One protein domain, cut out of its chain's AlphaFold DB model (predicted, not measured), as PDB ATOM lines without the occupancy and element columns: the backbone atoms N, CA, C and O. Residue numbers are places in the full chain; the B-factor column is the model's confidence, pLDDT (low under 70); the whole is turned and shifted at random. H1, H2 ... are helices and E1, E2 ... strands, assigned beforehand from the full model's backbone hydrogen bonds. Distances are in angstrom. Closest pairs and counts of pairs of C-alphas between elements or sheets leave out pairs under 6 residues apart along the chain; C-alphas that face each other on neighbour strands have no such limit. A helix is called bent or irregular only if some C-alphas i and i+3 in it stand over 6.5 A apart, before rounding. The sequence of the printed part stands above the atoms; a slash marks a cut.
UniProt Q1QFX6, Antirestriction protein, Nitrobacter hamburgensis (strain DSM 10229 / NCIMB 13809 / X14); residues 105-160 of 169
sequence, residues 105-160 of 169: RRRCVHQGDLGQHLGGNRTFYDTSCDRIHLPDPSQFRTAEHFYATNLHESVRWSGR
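Overview. This is residues 105 to 160 of the 169 residues of the protein "Antirestriction protein" of Nitrobacter hamburgensis (strain DSM 10229 / NCIMB 13809 / X14) (UniProt Q1QFX6). One helix of 16 residues, H1, lies lengthwise over one face of a small sheet of three short strands, covering E2 and E3 far more than the edge strand E1. E2 and E3 form a tight hairpin, E1 lies beside E3 on its other side, and a stretch with no named element, residues 105 to 115, leads into E1. The printed part has 56 residues, with three named strands and then one named helix in the order E1, E2, E3, H1; the sheet runs E1, E3, E2 and is mixed, with one parallel and one antiparallel pair. The class is mixed, helices and strands, though under half of the residues, 26 of 56, are in named elements. The whole is compact, with a radius of gyration of the C-alphas of 10.5 A, and rounded, with spans of 28 by 25 by 17 A.

Along the chain. The printed part begins at Arg 105, whose C-alpha is at (-46.473, 12.314, 81.267), and residues 105 to 115 hold no named element. E1 follows as residues 116 to 118, with C-alpha 116 at (-53.596, 26.646, 79.663). E2 is residues 124 to 126, three residues like E1. E3, residues 131 to 134, is the longest strand by residues and measures 9.7 A from first to last C-alpha. H1 is residues 143 to 158, 22.3 A from first to last C-alpha, and it ends with C-alpha 158 at (-52.429, 26.993, 92.599). Residues 159 and 160 come after it.

Arrangement. In the sheet E3 is the inner strand, and E1 and E2 are the edge strands. E1 and E3 are parallel, with 33 degrees between their directions. The C-alphas of Gln 116 and Ile 132 face each other at 4.7 A, and N 117 and O 132 are within hydrogen-bond range at 2.8 A, as are N 134 and O 117 at 2.9 A. E2 and E3 are antiparallel, with 155 degrees between their directions, and they form a hairpin. Here the C-alphas of Tyr 125 and Ile 132 face each other at 4.4 A, and among the pairs within hydrogen-bond range are N 126 and O 131 at 2.8 A and N 133 and O 124, also at 2.8 A. E1 and E2 are apart. H1 is on the sheet at a height over the sheet of 8.5 A, in two layers, a helix on one face of a sheet. It lies over E3 and E2, and it runs along the strands, its line and that of E2 standing at 22 degrees on the local plane. The closest C-alphas of E2 and H1 are those of Tyr 125 and Glu 153, 5.5 A apart. The closest C-alphas of E3 and H1 are those of Ile 132 and Glu 153, 6.5 A apart. In H1 every O i to N i+4 pair is within hydrogen-bond range, and H1 is not bent.

Size, cuts and confidence. The two C-alphas farthest apart are those of Ser 128 and Thr 142, at 29.2 A, while those of Arg 105 and Arg 160, the first and last printed, are 24.7 A apart. The printed part has no cut. The links from E1 to E2, with 5 residues, and from E2 to E3, with 4, are tight; the link from E3 to H1, with 8 residues, is short, and no link is long. The mean pLDDT of the printed part is 80.0. Residues 105 to 115 are under 70, where the model's confidence is low.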
ATOM      1  N   ARG A 105     -46.143  11.149  82.086       58.50
ATOM      2  CA  ARG A 105     -46.473  12.314  81.267       58.50
ATOM      3  C   ARG A 105     -47.979  12.492  81.043       58.50
ATOM      4  O   ARG A 105     -48.445  13.624  80.952       58.50
ATOM      5  N   ARG A 106     -48.758  11.403  81.001       54.44
ATOM      6  CA  ARG A 106     -50.216  11.444  80.769       54.44
ATOM      7  C   ARG A 106     -51.043  11.676  82.033       54.44
ATOM      8  O   ARG A 106     -52.185  12.105  81.929       54.44
ATOM      9  N   ARG A 107     -50.489  11.387  83.215       55.00
ATOM     10  CA  ARG A 107     -51.212  11.477  84.498       55.00
ATOM     11  C   ARG A 107     -51.010  12.814  85.213       55.00
ATOM     12  O   ARG A 107     -51.886  13.233  85.961       55.00
ATOM     13  N   CYS A 108     -49.870  13.472  85.004       54.09
ATOM     14  CA  CYS A 108     -49.489  14.668  85.766       54.09
ATOM     15  C   CYS A 108     -50.153  15.968  85.295       54.09
ATOM     16  O   CYS A 108     -50.197  16.927  86.059       54.09
ATOM     17  N   VAL A 109     -50.672  16.021  84.068       55.66
ATOM     18  CA  VAL A 109     -51.330  17.215  83.531       55.66
ATOM     19  C   VAL A 109     -52.725  16.821  83.067       55.66
ATOM     20  O   VAL A 109     -52.939  16.511  81.897       55.66
ATOM     21  N   HIS A 110     -53.693  16.829  83.983       53.00
ATOM     22  CA  HIS A 110     -55.087  16.967  83.572       53.00
ATOM     23  C   HIS A 110     -55.230  18.366  82.956       53.00
ATOM     24  O   HIS A 110     -55.456  19.348  83.654       53.00
ATOM     25  N   GLN A 111     -55.046  18.461  81.636       53.03
ATOM     26  CA  GLN A 111     -55.182  19.707  80.870       53.03
ATOM     27  C   GLN A 111     -56.592  20.315  80.951       53.03
ATOM     28  O   GLN A 111     -56.767  21.467  80.583       53.03
ATOM     29  N   GLY A 112     -57.593  19.548  81.404       52.31
ATOM     30  CA  GLY A 112     -59.004  19.934  81.349       52.31
ATOM     31  C   GLY A 112     -59.397  21.117  82.238       52.31
ATOM     32  O   GLY A 112     -60.261  21.884  81.832       52.31
ATOM     33  N   ASP A 113     -58.743  21.299  83.391       54.69
ATOM     34  CA  ASP A 113     -59.147  22.312  84.388       54.69
ATOM     35  C   ASP A 113     -58.130  23.448  84.567       54.69
ATOM     36  O   ASP A 113     -58.429  24.483  85.167       54.69
ATOM     37  N   LEU A 114     -56.914  23.276  84.051       65.06
ATOM     38  CA  LEU A 114     -55.901  24.321  84.065       65.06
ATOM     39  C   LEU A 114     -56.163  25.209  82.854       65.06
ATOM     40  O   LEU A 114     -56.076  24.735  81.725       65.06
ATOM     41  N   GLY A 115     -56.466  26.490  83.070       66.44
ATOM     42  CA  GLY A 115     -56.534  27.479  81.997       66.44
ATOM     43  C   GLY A 115     -55.170  27.595  81.317       66.44
ATOM     44  O   GLY A 115     -54.377  28.455  81.674       66.44
ATOM     45  N   GLN A 116     -54.857  26.696  80.389       79.06
ATOM     46  CA  GLN A 116     -53.596  26.646  79.663       79.06
ATOM     47  C   GLN A 116     -53.800  27.255  78.280       79.06
ATOM     48  O   GLN A 116     -54.770  26.956  77.583       79.06
ATOM     49  N   HIS A 117     -52.874  28.112  77.871       81.12
ATOM     50  CA  HIS A 117     -52.804  28.643  76.520       81.12
ATOM     51  C   HIS A 117     -51.500  28.204  75.871       81.12
ATOM     52  O   HIS A 117     -50.421  28.511  76.377       81.12
ATOM     53  N   LEU A 118     -51.622  27.497  74.748       79.81
ATOM     54  CA  LEU A 118     -50.489  27.127  73.914       79.81
ATOM     55  C   LEU A 118     -50.215  28.247  72.911       79.81
ATOM     56  O   LEU A 118     -51.080  28.576  72.101       79.81
ATOM     57  N   GLY A 119     -49.020  28.831  72.968       77.50
ATOM     58  CA  GLY A 119     -48.610  29.894  72.057       77.50
ATOM     59  C   GLY A 119     -47.462  30.753  72.584       77.50
ATOM     60  O   GLY A 119     -47.215  30.843  73.784       77.50
ATOM     61  N   GLY A 120     -46.761  31.414  71.662       82.00
ATOM     62  CA  GLY A 120     -45.607  32.256  71.980       82.00
ATOM     63  C   GLY A 120     -44.315  31.467  72.215       82.00
ATOM     64  O   GLY A 120     -44.205  30.294  71.858       82.00
ATOM     65  N   ASN A 121     -43.319  32.150  72.783       84.06
ATOM     66  CA  ASN A 121     -41.952  31.656  72.991       84.06
ATOM     67  C   ASN A 121     -41.488  31.750  74.458       84.06
ATOM     68  O   ASN A 121     -40.292  31.659  74.739       84.06
ATOM     69  N   ARG A 122     -42.414  31.988  75.396       83.56
ATOM     70  CA  ARG A 122     -42.135  32.109  76.833       83.56
ATOM     71  C   ARG A 122     -43.167  31.349  77.649       83.56
ATOM     72  O   ARG A 122     -44.337  31.313  77.279       83.56
ATOM     73  N   THR A 123     -42.716  30.811  78.777       87.12
ATOM     74  CA  THR A 123     -43.559  30.115  79.749       87.12
ATOM     75  C   THR A 123     -43.725  30.966  80.998       87.12
ATOM     76  O   THR A 123     -42.723  31.426  81.547       87.12
ATOM     77  N   PHE A 124     -44.966  31.196  81.422       87.75
ATOM     78  CA  PHE A 124     -45.288  31.932  82.646       87.75
ATOM     79  C   PHE A 124     -46.754  31.730  83.039       87.75
ATOM     80  O   PHE A 124     -47.613  31.480  82.194       87.75
ATOM     81  N   TYR A 125     -47.051  31.888  84.321       86.62
ATOM     82  CA  TYR A 125     -48.404  32.076  84.821       86.62
ATOM     83  C   TYR A 125     -48.784  33.570  84.802       86.62
ATOM     84  O   TYR A 125     -48.120  34.397  85.424       86.62
ATOM     85  N   ASP A 126     -49.843  33.916  84.066       85.81
ATOM     86  CA  ASP A 126     -50.448  35.250  84.021       85.81
ATOM     87  C   ASP A 126     -51.481  35.392  85.147       85.81
ATOM     88  O   ASP A 126     -52.560  34.793  85.112       85.81
ATOM     89  N   THR A 127     -51.156  36.207  86.148       83.50
ATOM     90  CA  THR A 127     -52.007  36.456  87.319       83.50
ATOM     91  C   THR A 127     -53.246  37.295  86.999       83.50
ATOM     92  O   THR A 127     -54.266  37.164  87.685       83.50
ATOM     93  N   SER A 128     -53.181  38.132  85.957       84.75
ATOM     94  CA  SER A 128     -54.267  39.027  85.550       84.75
ATOM     95  C   SER A 128     -55.390  38.254  84.865       84.75
ATOM     96  O   SER A 128     -56.565  38.434  85.187       84.75
ATOM     97  N   CYS A 129     -55.009  37.331  83.982       84.94
ATOM     98  CA  CYS A 129     -55.919  36.505  83.197       84.94
ATOM     99  C   CYS A 129     -56.136  35.106  83.795       84.94
ATOM    100  O   CYS A 129     -56.903  34.323  83.236       84.94
ATOM    101  N   ASP A 130     -55.475  34.801  84.917       86.75
ATOM    102  CA  ASP A 130     -55.525  33.513  85.614       86.75
ATOM    103  C   ASP A 130     -55.232  32.323  84.688       86.75
ATOM    104  O   ASP A 130     -55.980  31.342  84.619       86.75
ATOM    105  N   ARG A 131     -54.148  32.446  83.915       87.06
ATOM    106  CA  ARG A 131     -53.847  31.535  82.811       87.06
ATOM    107  C   ARG A 131     -52.377  31.151  82.768       87.06
ATOM    108  O   ARG A 131     -51.501  31.985  82.944       87.06
ATOM    109  N   ILE A 132     -52.095  29.885  82.498       88.38
ATOM    110  CA  ILE A 132     -50.739  29.394  82.260       88.38
ATOM    111  C   ILE A 132     -50.447  29.510  80.763       88.38
ATOM    112  O   ILE A 132     -51.139  28.907  79.943       88.38
ATOM    113  N   HIS A 133     -49.416  30.265  80.401       89.88
ATOM    114  CA  HIS A 133     -48.914  30.363  79.036       89.88
ATOM    115  C   HIS A 133     -47.761  29.385  78.843       89.88
ATOM    116  O   HIS A 133     -46.792  29.410  79.602       89.88
ATOM    117  N   LEU A 134     -47.870  28.530  77.828       88.44
ATOM    118  CA  LEU A 134     -46.859  27.547  77.453       88.44
ATOM    119  C   LEU A 134     -46.561  27.670  75.950       88.44
ATOM    120  O   LEU A 134     -47.497  27.720  75.152       88.44
ATOM    121  N   PRO A 135     -45.287  27.679  75.529       88.56
ATOM    122  CA  PRO A 135     -44.919  27.480  74.134       88.56
ATOM    123  C   PRO A 135     -45.414  26.128  73.611       88.56
ATOM    124  O   PRO A 135     -45.749  25.223  74.382       88.56
ATOM    125  N   ASP A 136     -45.406  25.976  72.289       85.81
ATOM    126  CA  ASP A 136     -45.703  24.683  71.675       85.81
ATOM    127  C   ASP A 136     -44.726  23.606  72.198       85.81
ATOM    128  O   ASP A 136     -43.525  23.887  72.287       85.81
ATOM    129  N   PRO A 137     -45.189  22.386  72.535       84.62
ATOM    130  CA  PRO A 137     -44.322  21.323  73.044       84.62
ATOM    131  C   PRO A 137     -43.102  21.026  72.158       84.62
ATOM    132  O   PRO A 137     -42.056  20.652  72.684       84.62
ATOM    133  N   SER A 138     -43.197  21.234  70.838       87.06
ATOM    134  CA  SER A 138     -42.077  21.064  69.898       87.06
ATOM    135  C   SER A 138     -40.934  22.063  70.103       87.06
ATOM    136  O   SER A 138     -39.805  21.797  69.696       87.06
ATOM    137  N   GLN A 139     -41.196  23.195  70.764       87.25
ATOM    138  CA  GLN A 139     -40.183  24.203  71.088       87.25
ATOM    139  C   GLN A 139     -39.337  23.819  72.314       87.25
ATOM    140  O   GLN A 139     -38.338  24.476  72.614       87.25
ATOM    141  N   PHE A 140     -39.708  22.759  73.037       87.00
ATOM    142  CA  PHE A 140     -38.957  22.271  74.188       87.00
ATOM    143  C   PHE A 140     -37.924  21.223  73.774       87.00
ATOM    144  O   PHE A 140     -38.175  20.359  72.940       87.00
ATOM    145  N   ARG A 141     -36.754  21.258  74.426       88.56
ATOM    146  CA  ARG A 141     -35.656  20.302  74.188       88.56
ATOM    147  C   ARG A 141     -36.074  18.845  74.383       88.56
ATOM    148  O   ARG A 141     -35.602  17.974  73.665       88.56
ATOM    149  N   THR A 142     -36.906  18.589  75.388       88.00
ATOM    150  CA  THR A 142     -37.436  17.262  75.698       88.00
ATOM    151  C   THR A 142     -38.855  17.380  76.242       88.00
ATOM    152  O   THR A 142     -39.259  18.434  76.744       88.00
ATOM    153  N   ALA A 143     -39.601  16.277  76.192       84.94
ATOM    154  CA  ALA A 143     -40.920  16.205  76.807       84.94
ATOM    155  C   ALA A 143     -40.843  16.431  78.329       84.94
ATOM    156  O   ALA A 143     -41.684  17.127  78.887       84.94
ATOM    157  N   GLU A 144     -39.815  15.909  79.006       84.12
ATOM    158  CA  GLU A 144     -39.587  16.137  80.439       84.12
ATOM    159  C   GLU A 144     -39.446  17.620  80.757       84.12
ATOM    160  O   GLU A 144     -40.001  18.080  81.751       84.12
ATOM    161  N   HIS A 145     -38.736  18.369  79.907       85.75
ATOM    162  CA  HIS A 145     -38.587  19.805  80.085       85.75
ATOM    163  C   HIS A 145     -39.946  20.505  79.988       85.75
ATOM    164  O   HIS A 145     -40.282  21.275  80.881       85.75
ATOM    165  N   PHE A 146     -40.761  20.171  78.980       86.75
ATOM    166  CA  PHE A 146     -42.126  20.689  78.855       86.75
ATOM    167  C   PHE A 146     -42.969  20.415  80.110       86.75
ATOM    168  O   PHE A 146     -43.553  21.338  80.681       86.75
ATOM    169  N   TYR A 147     -43.006  19.166  80.583       84.75
ATOM    170  CA  TYR A 147     -43.800  18.801  81.759       84.75
ATOM    171  C   TYR A 147     -43.276  19.436  83.049       84.75
ATOM    172  O   TYR A 147     -44.079  19.871  83.869       84.75
ATOM    173  N   ALA A 148     -41.956  19.533  83.226       85.75
ATOM    174  CA  ALA A 148     -41.359  20.194  84.380       85.75
ATOM    175  C   ALA A 148     -41.727  21.683  84.424       85.75
ATOM    176  O   ALA A 148     -42.143  22.177  85.471       85.75
ATOM    177  N   THR A 149     -41.639  22.389  83.290       88.62
ATOM    178  CA  THR A 149     -42.025  23.804  83.231       88.62
ATOM    179  C   THR A 149     -43.531  23.988  83.426       88.62
ATOM    180  O   THR A 149     -43.947  24.889  84.150       88.62
ATOM    181  N   ASN A 150     -44.358  23.111  82.854       87.12
ATOM    182  CA  ASN A 150     -45.806  23.140  83.067       87.12
ATOM    183  C   ASN A 150     -46.173  22.938  84.550       87.12
ATOM    184  O   ASN A 150     -46.957  23.705  85.110       87.12
ATOM    185  N   LEU A 151     -45.562  21.956  85.220       86.19
ATOM    186  CA  LEU A 151     -45.772  21.716  86.651       86.19
ATOM    187  C   LEU A 151     -45.327  22.910  87.503       86.19
ATOM    188  O   LEU A 151     -46.031  23.276  88.441       86.19
ATOM    189  N   HIS A 152     -44.207  23.549  87.158       87.94
ATOM    190  CA  HIS A 152     -43.720  24.748  87.847       87.94
ATOM    191  C   HIS A 152     -44.729  25.903  87.796       87.94
ATOM    192  O   HIS A 152     -45.060  26.486  88.829       87.94
ATOM    193  N   GLU A 153     -45.285  26.201  86.618       89.12
ATOM    194  CA  GLU A 153     -46.329  27.229  86.503       89.12
ATOM    195  C   GLU A 153     -47.665  26.782  87.112       89.12
ATOM    196  O   GLU A 153     -48.400  27.611  87.638       89.12
ATOM    197  N   SER A 154     -47.967  25.482  87.122       87.00
ATOM    198  CA  SER A 154     -49.162  24.944  87.792       87.00
ATOM    199  C   SER A 154     -49.109  25.137  89.311       87.00
ATOM    200  O   SER A 154     -50.128  25.445  89.931       87.00
ATOM    201  N   VAL A 155     -47.922  25.021  89.921       86.44
ATOM    202  CA  VAL A 155     -47.716  25.346  91.343       86.44
ATOM    203  C   VAL A 155     -47.999  26.826  91.597       86.44
ATOM    204  O   VAL A 155     -48.764  27.147  92.505       86.44
ATOM    205  N   ARG A 156     -47.475  27.727  90.758       86.31
ATOM    206  CA  ARG A 156     -47.769  29.168  90.855       86.31
ATOM    207  C   ARG A 156     -49.255  29.457  90.686       86.31
ATOM    208  O   ARG A 156     -49.849  30.133  91.520       86.31
ATOM    209  N   TRP A 157     -49.882  28.871  89.670       88.31
ATOM    210  CA  TRP A 157     -51.322  28.961  89.464       88.31
ATOM    211  C   TRP A 157     -52.070  28.570  90.743       88.31
ATOM    212  O   TRP A 157     -52.866  29.361  91.243       88.31
ATOM    213  N   SER A 158     -51.755  27.432  91.366       85.50
ATOM    214  CA  SER A 158     -52.429  26.993  92.599       85.50
ATOM    215  C   SER A 158     -52.329  27.991  93.769       85.50
ATOM    216  O   SER A 158     -53.233  28.034  94.602       85.50
ATOM    217  N   GLY A 159     -51.298  28.845  93.789       84.62
ATOM    218  CA  GLY A 159     -51.055  29.860  94.817       84.62
ATOM    219  C   GLY A 159     -52.003  31.065  94.806       84.62
ATOM    220  O   GLY A 159     -52.088  31.754  95.816       84.62
ATOM    221  N   ARG A 160     -52.762  31.318  93.727       84.50
ATOM    222  CA  ARG A 160     -53.615  32.523  93.607       84.50
ATOM    223  C   ARG A 160     -54.582  32.685  94.793       84.50
ATOM    224  O   ARG A 160     -55.101  31.703  95.322       84.50
TER     225      ARG A 160